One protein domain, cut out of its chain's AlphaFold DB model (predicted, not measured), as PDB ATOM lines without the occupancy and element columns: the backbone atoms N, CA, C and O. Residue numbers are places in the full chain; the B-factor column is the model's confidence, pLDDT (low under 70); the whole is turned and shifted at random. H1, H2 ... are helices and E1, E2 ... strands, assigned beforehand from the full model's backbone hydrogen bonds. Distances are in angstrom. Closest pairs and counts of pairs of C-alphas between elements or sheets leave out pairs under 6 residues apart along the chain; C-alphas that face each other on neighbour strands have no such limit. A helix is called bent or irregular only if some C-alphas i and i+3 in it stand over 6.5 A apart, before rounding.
ATOM      1  N   LEU A  18      35.425  31.175   8.313       84.44
ATOM      2  CA  LEU A  18      35.771  32.487   8.841       84.44
ATOM      3  C   LEU A  18      35.776  33.512   7.709       84.44
ATOM      4  O   LEU A  18      36.422  33.298   6.686       84.44
ATOM      5  N   LEU A  19      35.133  34.657   7.927       86.06
ATOM      6  CA  LEU A  19      35.402  35.866   7.157       86.06
ATOM      7  C   LEU A  19      36.392  36.725   7.941       86.06
ATOM      8  O   LEU A  19      36.145  37.072   9.096       86.06
ATOM      9  N   VAL A  20      37.517  37.056   7.312       85.88
ATOM     10  CA  VAL A  20      38.612  37.798   7.942       85.88
ATOM     11  C   VAL A  20      38.817  39.125   7.224       85.88
ATOM     12  O   VAL A  20      38.916  39.168   6.001       85.88
ATOM     13  N   ILE A  21      38.929  40.200   8.000       86.50
ATOM     14  CA  ILE A  21      39.222  41.551   7.522       86.50
ATOM     15  C   ILE A  21      40.488  42.046   8.194       86.50
ATOM     16  O   ILE A  21      40.613  42.012   9.419       86.50
ATOM     17  N   GLY A  22      41.411  42.554   7.391       81.25
ATOM     18  CA  GLY A  22      42.651  43.152   7.861       81.25
ATOM     19  C   GLY A  22      43.876  42.522   7.220       81.25
ATOM     20  O   GLY A  22      43.790  41.658   6.349       81.25
ATOM     21  N   LYS A  23      45.041  42.991   7.660       75.94
ATOM     22  CA  LYS A  23      46.342  42.554   7.157       75.94
ATOM     23  C   LYS A  23      47.047  41.709   8.213       75.94
ATOM     24  O   LYS A  23      47.066  42.066   9.390       75.94
ATOM     25  N   PHE A  24      47.672  40.615   7.789       68.38
ATOM     26  CA  PHE A  24      48.541  39.824   8.662       68.38
ATOM     27  C   PHE A  24      49.737  40.655   9.137       68.38
ATOM     28  O   PHE A  24      50.295  41.446   8.378       68.38
ATOM     29  N   GLY A  25      50.109  40.490  10.407       70.56
ATOM     30  CA  GLY A  25      51.058  41.383  11.081       70.56
ATOM     31  C   GLY A  25      50.410  42.607  11.730       70.56
ATOM     32  O   GLY A  25      51.116  43.429  12.307       70.56
ATOM     33  N   ALA A  26      49.082  42.715  11.661       79.38
ATOM     34  CA  ALA A  26      48.280  43.697  12.372       79.38
ATOM     35  C   ALA A  26      47.087  43.017  13.072       79.38
ATOM     36  O   ALA A  26      46.987  41.783  13.154       79.38
ATOM     37  N   THR A  27      46.181  43.837  13.603       83.19
ATOM     38  CA  THR A  27      44.884  43.375  14.093       83.19
ATOM     39  C   THR A  27      44.013  42.950  12.917       83.19
ATOM     40  O   THR A  27      43.782  43.722  11.987       83.19
ATOM     41  N   ILE A  28      43.534  41.713  12.973       85.12
ATOM     42  CA  ILE A  28      42.499  41.194  12.088       85.12
ATOM     43  C   ILE A  28      41.174  41.144  12.842       85.12
ATOM     44  O   ILE A  28      41.131  40.879  14.047       85.12
ATOM     45  N   HIS A  29      40.093  41.363  12.114       87.44
ATOM     46  CA  HIS A  29      38.728  41.223  12.593       87.44
ATOM     47  C   HIS A  29      38.111  40.006  11.924       87.44
ATOM     48  O   HIS A  29      38.260  39.811  10.720       87.44
ATOM     49  N   VAL A  30      37.461  39.168  12.718       86.25
ATOM     50  CA  VAL A  30      36.979  37.864  12.288       86.25
ATOM     51  C   VAL A  30      35.495  37.757  12.587       86.25
ATOM     52  O   VAL A  30      35.052  38.043  13.701       86.25
ATOM     53  N   LEU A  31      34.749  37.321  11.580       89.00
ATOM     54  CA  LEU A  31      33.375  36.868  11.687       89.00
ATOM     55  C   LEU A  31      33.373  35.353  11.508       89.00
ATOM     56  O   LEU A  31      33.765  34.837  10.462       89.00
ATOM     57  N   TYR A  32      32.968  34.654  12.557       84.94
ATOM     58  CA  TYR A  32      32.950  33.208  12.628       84.94
ATOM     59  C   TYR A  32      31.520  32.694  12.565       84.94
ATOM     60  O   TYR A  32      30.689  33.082  13.385       84.94
ATOM     61  N   LEU A  33      31.235  31.817  11.605       81.31
ATOM     62  CA  LEU A  33      29.956  31.127  11.526       81.31
ATOM     63  C   LEU A  33      30.163  29.702  12.033       81.31
ATOM     64  O   LEU A  33      30.857  28.908  11.398       81.31
ATOM     65  N   LEU A  34      29.564  29.387  13.183       76.19
ATOM     66  CA  LEU A  34      29.615  28.045  13.754       76.19
ATOM     67  C   LEU A  34      28.705  27.128  12.931       76.19
ATOM     68  O   LEU A  34      27.493  27.343  12.947       76.19
ATOM     69  N   PRO A  35      29.225  26.106  12.242       67.50
ATOM     70  CA  PRO A  35      28.394  25.218  11.430       67.50
ATOM     71  C   PRO A  35      27.375  24.442  12.281       67.50
ATOM     72  O   PRO A  35      26.246  24.247  11.850       67.50
ATOM     73  N   GLU A  36      27.710  24.084  13.526       68.88
ATOM     74  CA  GLU A  36      26.901  23.170  14.346       68.88
ATOM     75  C   GLU A  36      25.557  23.759  14.797       68.88
ATOM     76  O   GLU A  36      24.590  23.035  15.021       68.88
ATOM     77  N   ASN A  37      25.493  25.074  14.990       71.81
ATOM     78  CA  ASN A  37      24.283  25.757  15.464       71.81
ATOM     79  C   ASN A  37      23.986  27.054  14.691       71.81
ATOM     80  O   ASN A  37      22.983  27.723  14.940       71.81
ATOM     81  N   GLY A  38      24.848  27.423  13.740       71.56
ATOM     82  CA  GLY A  38      24.796  28.670  12.984       71.56
ATOM     83  C   GLY A  38      24.832  29.928  13.846       71.56
ATOM     84  O   GLY A  38      24.280  30.956  13.450       71.56
ATOM     85  N   THR A  39      25.437  29.845  15.032       80.12
ATOM     86  CA  THR A  39      25.789  31.030  15.814       80.12
ATOM     87  C   THR A  39      26.836  31.814  15.042       80.12
ATOM     88  O   THR A  39      27.769  31.238  14.484       80.12
ATOM     89  N   ILE A  40      26.677  33.131  15.023       84.12
ATOM     90  CA  ILE A  40      27.649  34.040  14.430       84.12
ATOM     91  C   ILE A  40      28.401  34.699  15.579       84.12
ATOM     92  O   ILE A  40      27.790  35.354  16.425       84.12
ATOM     93  N   GLU A  41      29.711  34.503  15.628       85.69
ATOM     94  CA  GLU A  41      30.593  35.123  16.608       85.69
ATOM     95  C   GLU A  41      31.504  36.143  15.916       85.69
ATOM     96  O   GLU A  41      31.933  35.958  14.779       85.69
ATOM     97  N   ARG A  42      31.806  37.243  16.608       87.25
ATOM     98  CA  ARG A  42      32.750  38.265  16.146       87.25
ATOM     99  C   ARG A  42      33.842  38.450  17.170       87.25
ATOM    100  O   ARG A  42      33.564  38.590  18.361       87.25
ATOM    101  N   PHE A  43      35.078  38.504  16.706       82.25
ATOM    102  CA  PHE A  43      36.221  38.789  17.559       82.25
ATOM    103  C   PHE A  43      37.354  39.418  16.754       82.25
ATOM    104  O   PHE A  43      37.324  39.478  15.528       82.25
ATOM    105  N   SER A  44      38.350  39.948  17.456       82.88
ATOM    106  CA  SER A  44      39.547  40.523  16.842       82.88
ATOM    107  C   SER A  44      40.781  39.855  17.426       82.88
ATOM    108  O   SER A  44      40.805  39.526  18.611       82.88
ATOM    109  N   LEU A  45      41.794  39.640  16.595       79.50
ATOM    110  CA  LEU A  45      43.049  39.014  16.993       79.50
ATOM    111  C   LEU A  45      44.210  39.842  16.461       79.50
ATOM    112  O   LEU A  45      44.210  40.249  15.303       79.50
ATOM    113  N   THR A  46      45.230  40.055  17.283       79.25
ATOM    114  CA  THR A  46      46.496  40.617  16.808       79.25
ATOM    115  C   THR A  46      47.363  39.474  16.306       79.25
ATOM    116  O   THR A  46      47.760  38.604  17.084       79.25
ATOM    117  N   THR A  47      47.628  39.449  15.000       69.81
ATOM    118  CA  THR A  47      48.447  38.396  14.389       69.81
ATOM    119  C   THR A  47      49.905  38.836  14.312       69.81
ATOM    120  O   THR A  47      50.178  39.943  13.844       69.81
ATOM    121  N   PRO A  48      50.872  38.003  14.735       66.81
ATOM    122  CA  PRO A  48      52.273  38.290  14.469       66.81
ATOM    123  C   PRO A  48      52.550  38.239  12.960       66.81
ATOM    124  O   PRO A  48      51.952  37.441  12.232       66.81
ATOM    125  N   SER A  49      53.489  39.070  12.494       59.66
ATOM    126  CA  SER A  49      53.817  39.230  11.065       59.66
ATOM    127  C   SER A  49      54.322  37.951  10.384       59.66
ATOM    128  O   SER A  49      54.340  37.884   9.161       59.66
ATOM    129  N   SER A  50      54.726  36.943  11.159       57.94
ATOM    130  CA  SER A  50      55.216  35.642  10.693       57.94
ATOM    131  C   SER A  50      54.116  34.590  10.490       57.94
ATOM    132  O   SER A  50      54.420  33.456  10.127       57.94
ATOM    133  N   THR A  51      52.842  34.931  10.711       58.88
ATOM    134  CA  THR A  51      51.726  33.977  10.588       58.88
ATOM    135  C   THR A  51      51.321  33.826   9.121       58.88
ATOM    136  O   THR A  51      50.418  34.503   8.638       58.88
ATOM    137  N   THR A  52      52.012  32.957   8.387       54.78
ATOM    138  CA  THR A  52      51.751  32.709   6.957       54.78
ATOM    139  C   THR A  52      50.604  31.723   6.713       54.78
ATOM    140  O   THR A  52      50.081  31.643   5.605       54.78
ATOM    141  N   THR A  53      50.170  30.995   7.742       59.75
ATOM    142  CA  THR A  53      49.048  30.046   7.694       59.75
ATOM    143  C   THR A  53      48.341  30.088   9.042       59.75
ATOM    144  O   THR A  53      49.018  30.107  10.073       59.75
ATOM    145  N   PHE A  54      47.005  30.157   9.067       60.84
ATOM    146  CA  PHE A  54      46.240  30.201  10.313       60.84
ATOM    147  C   PHE A  54      46.336  28.841  11.025       60.84
ATOM    148  O   PHE A  54      45.504  27.953  10.856       60.84
ATOM    149  N   CYS A  55      47.413  28.658  11.786       58.22
ATOM    150  CA  CYS A  55      47.656  27.509  12.647       58.22
ATOM    151  C   CYS A  55      47.587  27.996  14.095       58.22
ATOM    152  O   CYS A  55      48.606  28.349  14.688       58.22
ATOM    153  N   HIS A  56      46.381  28.081  14.660       58.84
ATOM    154  CA  HIS A  56      46.185  28.558  16.030       58.84
ATOM    155  C   HIS A  56      45.553  27.465  16.888       58.84
ATOM    156  O   HIS A  56      44.472  26.975  16.576       58.84
ATOM    157  N   ARG A  57      46.229  27.081  17.983       61.50
ATOM    158  CA  ARG A  57      45.734  26.113  18.988       61.50
ATOM    159  C   ARG A  57      45.197  24.786  18.409       61.50
ATOM    160  O   ARG A  57      44.291  24.192  18.980       61.50
ATOM    161  N   GLY A  58      45.773  24.309  17.306       61.97
ATOM    162  CA  GLY A  58      45.432  23.017  16.698       61.97
ATOM    163  C   GLY A  58      44.448  23.080  15.528       61.97
ATOM    164  O   GLY A  58      44.393  22.116  14.769       61.97
ATOM    165  N   ALA A  59      43.749  24.199  15.302       66.06
ATOM    166  CA  ALA A  59      43.078  24.407  14.022       66.06
ATOM    167  C   ALA A  59      44.111  24.744  12.952       66.06
ATOM    168  O   ALA A  59      45.009  25.562  13.173       66.06
ATOM    169  N   ARG A  60      43.954  24.109  11.793       72.31
ATOM    170  CA  ARG A  60      44.765  24.338  10.605       72.31
ATOM    171  C   ARG A  60      43.855  24.844   9.499       72.31
ATOM    172  O   ARG A  60      42.912  24.157   9.115       72.31
ATOM    173  N   GLU A  61      44.158  26.029   8.991       76.62
ATOM    174  CA  GLU A  61      43.539  26.562   7.781       76.62
ATOM    175  C   GLU A  61      43.699  25.582   6.613       76.62
ATOM    176  O   GLU A  61      44.813  25.144   6.312       76.62
ATOM    177  N   GLN A  62      42.582  25.221   5.978       75.56
ATOM    178  CA  GLN A  62      42.577  24.316   4.825       75.56
ATOM    179  C   GLN A  62      42.723  25.073   3.507       75.56
ATOM    180  O   GLN A  62      43.504  24.673   2.647       75.56
ATOM    181  N   ALA A  63      41.982  26.170   3.358       78.62
ATOM    182  CA  ALA A  63      41.982  27.006   2.171       78.62
ATOM    183  C   ALA A  63      41.705  28.461   2.555       78.62
ATOM    184  O   ALA A  63      41.059  28.734   3.568       78.62
ATOM    185  N   ARG A  64      42.191  29.377   1.716       82.75
ATOM    186  CA  ARG A  64      41.926  30.809   1.805       82.75
ATOM    187  C   ARG A  64      41.589  31.340   0.428       82.75
ATOM    188  O   ARG A  64      42.322  31.084  -0.521       82.75
ATOM    189  N   GLU A  65      40.551  32.155   0.366       85.25
ATOM    190  CA  GLU A  65      40.154  32.863  -0.839       85.25
ATOM    191  C   GLU A  65      39.892  34.330  -0.501       85.25
ATOM    192  O   GLU A  65      39.248  34.646   0.502       85.25
ATOM    193  N   GLN A  66      40.423  35.239  -1.320       87.00
ATOM    194  CA  GLN A  66      40.079  36.650  -1.220       87.00
ATOM    195  C   GLN A  66      38.783  36.888  -1.992       87.00
ATOM    196  O   GLN A  66      38.770  36.836  -3.216       87.00
ATOM    197  N   ILE A  67      37.713  37.198  -1.266       87.75
ATOM    198  CA  ILE A  67      36.391  37.442  -1.858       87.75
ATOM    199  C   ILE A  67      36.213  38.869  -2.394       87.75
ATOM    200  O   ILE A  67      35.335  39.115  -3.211       87.75
ATOM    201  N   GLY A  68      37.024  39.822  -1.934       88.00
ATOM    202  CA  GLY A  68      36.940  41.212  -2.363       88.00
ATOM    203  C   GLY A  68      37.828  42.140  -1.541       88.00
ATOM    204  O   GLY A  68      38.631  41.696  -0.716       88.00
ATOM    205  N   ALA A  69      37.697  43.436  -1.797       88.19
ATOM    206  CA  ALA A  69      38.334  44.500  -1.037       88.19
ATOM    207  C   ALA A  69      37.292  45.583  -0.752       88.19
ATOM    208  O   ALA A  69      36.459  45.869  -1.607       88.19
ATOM    209  N   VAL A  70      37.346  46.173   0.440       86.31
ATOM    210  CA  VAL A  70      36.451  47.256   0.855       86.31
ATOM    211  C   VAL A  70      37.275  48.407   1.411       86.31
ATOM    212  O   VAL A  70      38.227  48.187   2.165       86.31
ATOM    213  N   THR A  71      36.903  49.629   1.041       87.31
ATOM    214  CA  THR A  71      37.448  50.850   1.637       87.31
ATOM    215  C   THR A  71      36.532  51.281   2.770       87.31
ATOM    216  O   THR A  71      35.343  51.491   2.555       87.31
ATOM    217  N   LEU A  72      37.080  51.394   3.979       85.25
ATOM    218  CA  LEU A  72      36.347  51.888   5.143       85.25
ATOM    219  C   LEU A  72      36.756  53.340   5.402       85.25
ATOM    220  O   LEU A  72      37.938  53.621   5.628       85.25
ATOM    221  N   HIS A  73      35.794  54.257   5.373       82.62
ATOM    222  CA  HIS A  73      36.024  55.680   5.588       82.62
ATOM    223  C   HIS A  73      35.997  55.986   7.088       82.62
ATOM    224  O   HIS A  73      34.961  56.251   7.688       82.62
ATOM    225  N   VAL A  74      37.180  55.975   7.712       76.00
ATOM    226  CA  VAL A  74      37.342  56.206   9.162       76.00
ATOM    227  C   VAL A  74      36.738  57.547   9.616       76.00
ATOM    228  O   VAL A  74      36.276  57.657  10.750       76.00
ATOM    229  N   GLY A  75      36.706  58.555   8.735       77.25
ATOM    230  CA  GLY A  75      36.104  59.866   9.010       77.25
ATOM    231  C   GLY A  75      34.602  59.816   9.308       77.25
ATOM    232  O   GLY A  75      34.125  60.620  10.104       77.25
ATOM    233  N   ASP A  76      33.895  58.824   8.766       78.44
ATOM    234  CA  ASP A  76      32.452  58.632   8.954       78.44
ATOM    235  C   ASP A  76      32.141  57.707  10.148       78.44
ATOM    236  O   ASP A  76      31.010  57.271  10.352       78.44
ATOM    237  N   GLY A  77      33.159  57.390  10.960       79.94
ATOM    238  CA  GLY A  77      33.046  56.476  12.095       79.94
ATOM    239  C   GLY A  77      33.036  54.999  11.696       79.94
ATOM    240  O   GLY A  77      32.761  54.136  12.534       79.94
ATOM    241  N   GLU A  78      33.347  54.686  10.437       85.50
ATOM    242  CA  GLU A  78      33.398  53.311   9.967       85.50
ATOM    243  C   GLU A  78      34.567  52.551  10.586       85.50
ATOM    244  O   GLU A  78      35.708  53.014  10.645       85.50
ATOM    245  N   THR A  79      34.283  51.329  11.021       88.31
ATOM    246  CA  THR A  79      35.281  50.418  11.566       88.31
ATOM    247  C   THR A  79      35.137  49.050  10.911       88.31
ATOM    248  O   THR A  79      34.048  48.681  10.464       88.31
ATOM    249  N   PRO A  80      36.193  48.222  10.905       88.50
ATOM    250  CA  PRO A  80      36.054  46.835  10.477       88.50
ATOM    251  C   PRO A  80      34.945  46.090  11.235       88.50
ATOM    252  O   PRO A  80      34.255  45.253  10.665       88.50
ATOM    253  N   ASN A  81      34.726  46.422  12.513       87.88
ATOM    254  CA  ASN A  81      33.661  45.812  13.301       87.88
ATOM    255  C   ASN A  81      32.262  46.254  12.849       87.88
ATOM    256  O   ASN A  81      31.364  45.420  12.839       87.88
ATOM    257  N   SER A  82      32.061  47.521  12.465       89.69
ATOM    258  CA  SER A  82      30.771  47.970  11.923       89.69
ATOM    259  C   SER A  82      30.488  47.323  10.566       89.69
ATOM    260  O   SER A  82      29.389  46.826  10.368       89.69
ATOM    261  N   PHE A  83      31.495  47.184   9.697       91.19
ATOM    262  CA  PHE A  83      31.350  46.398   8.465       91.19
ATOM    263  C   PHE A  83      30.931  44.946   8.759       91.19
ATOM    264  O   PHE A  83      30.016  44.416   8.135       91.19
ATOM    265  N   LEU A  84      31.552  44.289   9.748       91.75
ATOM    266  CA  LEU A  84      31.158  42.928  10.129       91.75
ATOM    267  C   LEU A  84      29.737  42.848  10.706       91.75
ATOM    268  O   LEU A  84      29.101  41.805  10.566       91.75
ATOM    269  N   VAL A  85      29.226  43.916  11.331       92.25
ATOM    270  CA  VAL A  85      27.816  44.003  11.754       92.25
ATOM    271  C   VAL A  85      26.885  44.030  10.541       92.25
ATOM    272  O   VAL A  85      25.858  43.348  10.555       92.25
ATOM    273  N   ASP A  86      27.248  44.756   9.486       92.00
ATOM    274  CA  ASP A  86      26.463  44.811   8.249       92.00
ATOM    275  C   ASP A  86      26.401  43.427   7.591       92.00
ATOM    276  O   ASP A  86      25.320  42.934   7.255       92.00
ATOM    277  N   VAL A  87      27.550  42.746   7.496       92.00
ATOM    278  CA  VAL A  87      27.632  41.374   6.975       92.00
ATOM    279  C   VAL A  87      26.814  40.404   7.835       92.00
ATOM    280  O   VAL A  87      26.014  39.637   7.301       92.00
ATOM    281  N   GLU A  88      26.946  40.454   9.166       92.31
ATOM    282  CA  GLU A  88      26.153  39.631  10.094       92.31
ATOM    283  C   GLU A  88      24.644  39.842   9.891       92.31
ATOM    284  O   GLU A  88      23.867  38.884   9.877       92.31
ATOM    285  N   THR A  89      24.222  41.093   9.698       92.62
ATOM    286  CA  THR A  89      22.817  41.451   9.469       92.62
ATOM    287  C   THR A  89      22.289  40.833   8.176       92.62
ATOM    288  O   THR A  89      21.189  40.271   8.159       92.62
ATOM    289  N   ARG A  90      23.086  40.862   7.105       92.50
ATOM    290  CA  ARG A  90      22.729  40.271   5.806       92.50
ATOM    291  C   ARG A  90      22.683  38.751   5.857       92.50
ATOM    292  O   ARG A  90      21.707  38.173   5.382       92.50
ATOM    293  N   ILE A  91      23.645  38.116   6.528       89.44
ATOM    294  CA  ILE A  91      23.633  36.667   6.789       89.44
ATOM    295  C   ILE A  91      22.341  36.269   7.507       89.44
ATOM    296  O   ILE A  91      21.649  35.339   7.089       89.44
ATOM    297  N   ARG A  92      21.974  36.989   8.577       88.62
ATOM    298  CA  ARG A  92      20.727  36.721   9.310       88.62
ATOM    299  C   ARG A  92      19.499  36.879   8.420       88.62
ATOM    300  O   ARG A  92      18.617  36.025   8.453       88.62
ATOM    301  N   LYS A  93      19.444  37.942   7.613       87.94
ATOM    302  CA  LYS A  93      18.342  38.190   6.672       87.94
ATOM    303  C   LYS A  93      18.202  37.051   5.656       87.94
ATOM    304  O   LYS A  93      17.098  36.542   5.481       87.94
ATOM    305  N   GLN A  94      19.303  36.622   5.041       82.88
ATOM    306  CA  GLN A  94      19.326  35.516   4.075       82.88
ATOM    307  C   GLN A  94      18.877  34.199   4.711       82.88
ATOM    308  O   GLN A  94      18.030  33.499   4.158       82.88
ATOM    309  N   ARG A  95      19.367  33.892   5.917       79.62
ATOM    310  CA  ARG A  95      18.979  32.674   6.636       79.62
ATOM    311  C   ARG A  95      17.493  32.653   6.978       79.62
ATOM    312  O   ARG A  95      16.834  31.639   6.774       79.62
ATOM    313  N   ASN A  96      16.952  33.773   7.450       78.44
ATOM    314  CA  ASN A  96      15.529  33.892   7.764       78.44
ATOM    315  C   ASN A  96      14.653  33.743   6.508       78.44
ATOM    316  O   ASN A  96      13.617  33.083   6.559       78.44
ATOM    317  N   ALA A  97      15.084  34.298   5.371       74.94
ATOM    318  CA  ALA A  97      14.398  34.129   4.090       74.94
ATOM    319  C   ALA A  97      14.444  32.668   3.591       74.94
ATOM    320  O   ALA A  97      13.433  32.135   3.131       74.94
ATOM    321  N   SER A  98      15.580  31.985   3.747       68.31
ATOM    322  CA  SER A  98      15.738  30.570   3.379       68.31
ATOM    323  C   SER A  98      14.882  29.638   4.249       68.31
ATOM    324  O   SER A  98      14.163  28.794   3.714       68.31
ATOM    325  N   LEU A  99      14.850  29.853   5.572       61.91
ATOM    326  CA  LEU A  99      14.000  29.095   6.505       61.91
ATOM    327  C   LEU A  99      12.503  29.264   6.222       61.91
ATOM    328  O   LEU A  99      11.723  28.353   6.487       61.91
ATOM    329  N   SER A 100      12.094  30.406   5.664       59.28
ATOM    330  CA  SER A 100      10.707  30.614   5.236       59.28
ATOM    331  C   SER A 100      10.323  29.833   3.969       59.28
ATOM    332  O   SER A 100       9.139  29.746   3.656       59.28
ATOM    333  N   SER A 101      11.299  29.241   3.262       55.22
ATOM    334  CA  SER A 101      11.118  28.707   1.906       55.22
ATOM    335  C   SER A 101      11.247  27.180   1.754       55.22
ATOM    336  O   SER A 101      10.830  26.688   0.707       55.22
ATOM    337  N   SER A 102      11.776  26.394   2.713       47.06
ATOM    338  CA  SER A 102      11.750  24.904   2.636       47.06
ATOM    339  C   SER A 102      12.198  24.147   3.912       47.06
ATOM    340  O   SER A 102      12.930  24.717   4.723       47.06
ATOM    341  N   PRO A 103      11.786  22.864   4.105       44.56
ATOM    342  CA  PRO A 103      12.104  22.063   5.288       44.56
ATOM    343  C   PRO A 103      13.487  21.381   5.235       44.56
ATOM    344  O   PRO A 103      14.008  21.030   4.182       44.56
ATOM    345  N   VAL A 104      14.023  21.196   6.444       51.56
ATOM    346  CA  VAL A 104      15.324  20.664   6.890       51.56
ATOM    347  C   VAL A 104      15.853  19.446   6.119       51.56
ATOM    348  O   VAL A 104      15.148  18.451   5.965       51.56
ATOM    349  N   GLN A 105      17.156  19.451   5.813       45.34
ATOM    350  CA  GLN A 105      17.921  18.223   5.594       45.34
ATOM    351  C   GLN A 105      19.280  18.307   6.320       45.34
ATOM    352  O   GLN A 105      20.009  19.270   6.093       45.34
ATOM    353  N   PRO A 106      19.632  17.345   7.195       45.53
ATOM    354  CA  PRO A 106      20.952  17.280   7.817       45.53
ATOM    355  C   PRO A 106      21.920  16.612   6.837       45.53
ATOM    356  O   PRO A 106      21.686  15.471   6.428       45.53
ATOM    357  N   GLN A 107      22.982  17.306   6.431       43.50
ATOM    358  CA  GLN A 107      23.967  16.762   5.493       43.50
ATOM    359  C   GLN A 107      25.373  16.855   6.081       43.50
ATOM    360  O   GLN A 107      25.704  17.726   6.864       43.50
ATOM    361  N   THR A 108      26.213  15.887   5.744       50.75
ATOM    362  CA  THR A 108      27.573  15.721   6.264       50.75
ATOM    363  C   THR A 108      28.397  17.022   6.233       50.75
ATOM    364  O   THR A 108      28.490  17.675   5.195       50.75
ATOM    365  N   GLY A 109      29.065  17.350   7.347       54.31
ATOM    366  CA  GLY A 109      29.599  18.692   7.647       54.31
ATOM    367  C   GLY A 109      30.527  19.370   6.621       54.31
ATOM    368  O   GLY A 109      30.660  20.586   6.647       54.31
ATOM    369  N   SER A 110      31.147  18.645   5.681       55.69
ATOM    370  CA  SER A 110      31.926  19.263   4.585       55.69
ATOM    371  C   SER A 110      31.035  19.908   3.508       55.69
ATOM    372  O   SER A 110      31.333  20.989   2.993       55.69
ATOM    373  N   VAL A 111      29.903  19.265   3.199       56.75
ATOM    374  CA  VAL A 111      28.905  19.782   2.250       56.75
ATOM    375  C   VAL A 111      28.219  21.017   2.842       56.75
ATOM    376  O   VAL A 111      28.067  22.016   2.145       56.75
ATOM    377  N   GLU A 112      27.925  20.994   4.147       71.88
ATOM    378  CA  GLU A 112      27.353  22.135   4.879       71.88
ATOM    379  C   GLU A 112      28.270  23.362   4.869       71.88
ATOM    380  O   GLU A 112      27.798  24.478   4.673       71.88
ATOM    381  N   VAL A 113      29.585  23.182   5.026       74.19
ATOM    382  CA  VAL A 113      30.545  24.296   4.988       74.19
ATOM    383  C   VAL A 113      30.617  24.946   3.613       74.19
ATOM    384  O   VAL A 113      30.622  26.171   3.518       74.19
ATOM    385  N   THR A 114      30.645  24.146   2.549       79.19
ATOM    386  CA  THR A 114      30.707  24.680   1.181       79.19
ATOM    387  C   THR A 114      29.440  25.466   0.844       79.19
ATOM    388  O   THR A 114      29.533  26.582   0.335       79.19
ATOM    389  N   GLN A 115      28.268  24.939   1.215       79.19
ATOM    390  CA  GLN A 115      26.993  25.650   1.083       79.19
ATOM    391  C   GLN A 115      26.966  26.928   1.925       79.19
ATOM    392  O   GLN A 115      26.560  27.982   1.446       79.19
ATOM    393  N   LEU A 116      27.476  26.888   3.158       79.88
ATOM    394  CA  LEU A 116      27.550  28.069   4.017       79.88
ATOM    395  C   LEU A 116      28.425  29.176   3.411       79.88
ATOM    396  O   LEU A 116      28.102  30.357   3.546       79.88
ATOM    397  N   VAL A 117      29.520  28.818   2.734       83.81
ATOM    398  CA  VAL A 117      30.335  29.786   1.990       83.81
ATOM    399  C   VAL A 117      29.545  30.358   0.814       83.81
ATOM    400  O   VAL A 117      29.405  31.576   0.722       83.81
ATOM    401  N   GLN A 118      29.036  29.492  -0.064       85.94
ATOM    402  CA  GLN A 118      28.488  29.884  -1.367       85.94
ATOM    403  C   GLN A 118      27.122  30.565  -1.276       85.94
ATOM    404  O   GLN A 118      26.884  31.548  -1.972       85.94
ATOM    405  N   ASP A 119      26.245  30.081  -0.400       84.25
ATOM    406  CA  ASP A 119      24.848  30.517  -0.346       84.25
ATOM    407  C   ASP A 119      24.625  31.646   0.666       84.25
ATOM    408  O   ASP A 119      23.616  32.349   0.602       84.25
ATOM    409  N   VAL A 120      25.550  31.818   1.618       85.62
ATOM    410  CA  VAL A 120      25.361  32.720   2.760       85.62
ATOM    411  C   VAL A 120      26.513  33.706   2.903       85.62
ATOM    412  O   VAL A 120      26.326  34.915   2.757       85.62
ATOM    413  N   LEU A 121      27.722  33.225   3.193       87.88
ATOM    414  CA  LEU A 121      28.818  34.112   3.580       87.88
ATOM    415  C   LEU A 121      29.287  34.996   2.423       87.88
ATOM    416  O   LEU A 121      29.404  36.210   2.590       87.88
ATOM    417  N   GLN A 122      29.557  34.398   1.262       90.19
ATOM    418  CA  GLN A 122      30.071  35.114   0.100       90.19
ATOM    419  C   GLN A 122      29.041  36.106  -0.459       90.19
ATOM    420  O   GLN A 122      29.410  37.270  -0.626       90.19
ATOM    421  N   PRO A 123      27.753  35.750  -0.661       91.31
ATOM    422  CA  PRO A 123      26.745  36.713  -1.091       91.31
ATOM    423  C   PRO A 123      26.569  37.867  -0.102       91.31
ATOM    424  O   PRO A 123      26.530  39.018  -0.521       91.31
ATOM    425  N   ALA A 124      26.500  37.591   1.206       91.25
ATOM    426  CA  ALA A 124      26.341  38.639   2.216       91.25
ATOM    427  C   ALA A 124      27.543  39.591   2.280       91.25
ATOM    428  O   ALA A 124      27.368  40.799   2.437       91.25
ATOM    429  N   ALA A 125      28.760  39.057   2.163       90.75
ATOM    430  CA  ALA A 125      29.972  39.861   2.169       90.75
ATOM    431  C   ALA A 125      30.118  40.692   0.888       90.75
ATOM    432  O   ALA A 125      30.440  41.870   0.979       90.75
ATOM    433  N   LEU A 126      29.849  40.116  -0.288       93.12
ATOM    434  CA  LEU A 126      29.894  40.841  -1.562       93.12
ATOM    435  C   LEU A 126      28.853  41.953  -1.619       93.12
ATOM    436  O   LEU A 126      29.171  43.067  -2.014       93.12
ATOM    437  N   ASP A 127      27.635  41.676  -1.166       92.19
ATOM    438  CA  ASP A 127      26.595  42.690  -1.036       92.19
ATOM    439  C   ASP A 127      27.067  43.831  -0.114       92.19
ATOM    440  O   ASP A 127      26.913  45.011  -0.437       92.19
ATOM    441  N   ALA A 128      27.707  43.503   1.020       91.19
ATOM    442  CA  ALA A 128      28.244  44.503   1.948       91.19
ATOM    443  C   ALA A 128      29.388  45.330   1.367       91.19
ATOM    444  O   ALA A 128      29.524  46.504   1.707       91.19
ATOM    445  N   ILE A 129      30.187  44.727   0.492       91.00
ATOM    446  CA  ILE A 129      31.236  45.417  -0.252       91.00
ATOM    447  C   ILE A 129      30.620  46.361  -1.287       91.00
ATOM    448  O   ILE A 129      31.070  47.490  -1.388       91.00
ATOM    449  N   HIS A 130      29.597  45.934  -2.033       89.81
ATOM    450  CA  HIS A 130      29.003  46.733  -3.111       89.81
ATOM    451  C   HIS A 130      28.196  47.948  -2.639       89.81
ATOM    452  O   HIS A 130      28.021  48.889  -3.406       89.81
ATOM    453  N   GLU A 131      27.680  47.936  -1.409       87.12
ATOM    454  CA  GLU A 131      26.987  49.101  -0.835       87.12
ATOM    455  C   GLU A 131      27.942  50.215  -0.359       87.12
ATOM    456  O   GLU A 131      27.470  51.246   0.122       87.12
ATOM    457  N   ARG A 132      29.262  50.019  -0.473       81.94
ATOM    458  CA  ARG A 132      30.309  50.946  -0.019       81.94
ATOM    459  C   ARG A 132      31.157  51.441  -1.184       81.94
ATOM    460  O   ARG A 132      31.551  52.625  -1.133       81.94
TER     461      ARG A 132
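Overview. This is residues 18 to 132 of the 132 residues of an uncharacterized protein of Aspergillus carbonarius (strain ITEM 5010) (UniProt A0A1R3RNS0). A small three-stranded sheet has the long helix H1 over one face, running along its strands, and the bent helix H2 crosses H1 with its arm H2b while its arm H2a reaches the sheet. Residues 55 to 60 stick out, and so do residues 99 to 108, of which 99 belongs to H1. The 115 printed residues run E1, E2, E3, H1, H2; the sheet, order E1 E2 E3, is antiparallel, and the class is mixed. The whole is compact, with a radius of gyration of the C-alphas of 15.1 A, and flat, spanning 44 by 38 by 20 A.

Along the chain. Find C-alpha 18 at (35.771, 32.487, 8.841), where E1 begins, residues 18 to 21, 9.8 A. E2 is residues 27 to 33, 19.5 A, and E3 residues 40 to 46, 20.1 A. From C-alpha 80 at (36.054, 46.835, 10.477), H1 runs 28.6 A to residue 99. H2, residues 109 to 130, was assigned as one helix by its hydrogen bonds but is bent: C-alphas 119 and 122 are 7.0 A apart. Its arms are H2a, 109 to 119, 15.0 A, and H2b, 122 to 130, 12.1 A, ending at (29.003, 46.733, -3.111).

Arrangement. Look first at the meander E1 E2 E3, each strand the antiparallel neighbour of the one before: N 19 and O 31 are 2.9 A apart, N 30 and O 43 2.8 A, within hydrogen-bond range. H1 makes two layers with the sheet, helix on one face: its height over the sheet is 9.4 A and it lies over E2; the closest C-alphas of E2 and H1 are those of His 29 and Pro 80, 6.6 A apart. H1 and H2b touch at Arg 90 and Ala 124, C-alphas 5.3 A apart, at a steep tilt of 49 degrees, opposite ways. H2a only grazes the sheet, with residues 113 to 117. In H1, H2a and H2b every O i to N i+4 pair is within hydrogen-bond range.

Size, cuts and confidence. The farthest C-alphas, Gly 75 and Gln 105, are 45.6 A apart. The printed part has no cut; the link E3 to H1, 33 residues, is long. Look for pLDDT under 70 at residues 24, 35 to 36, 47 to 59 and 98 to 111.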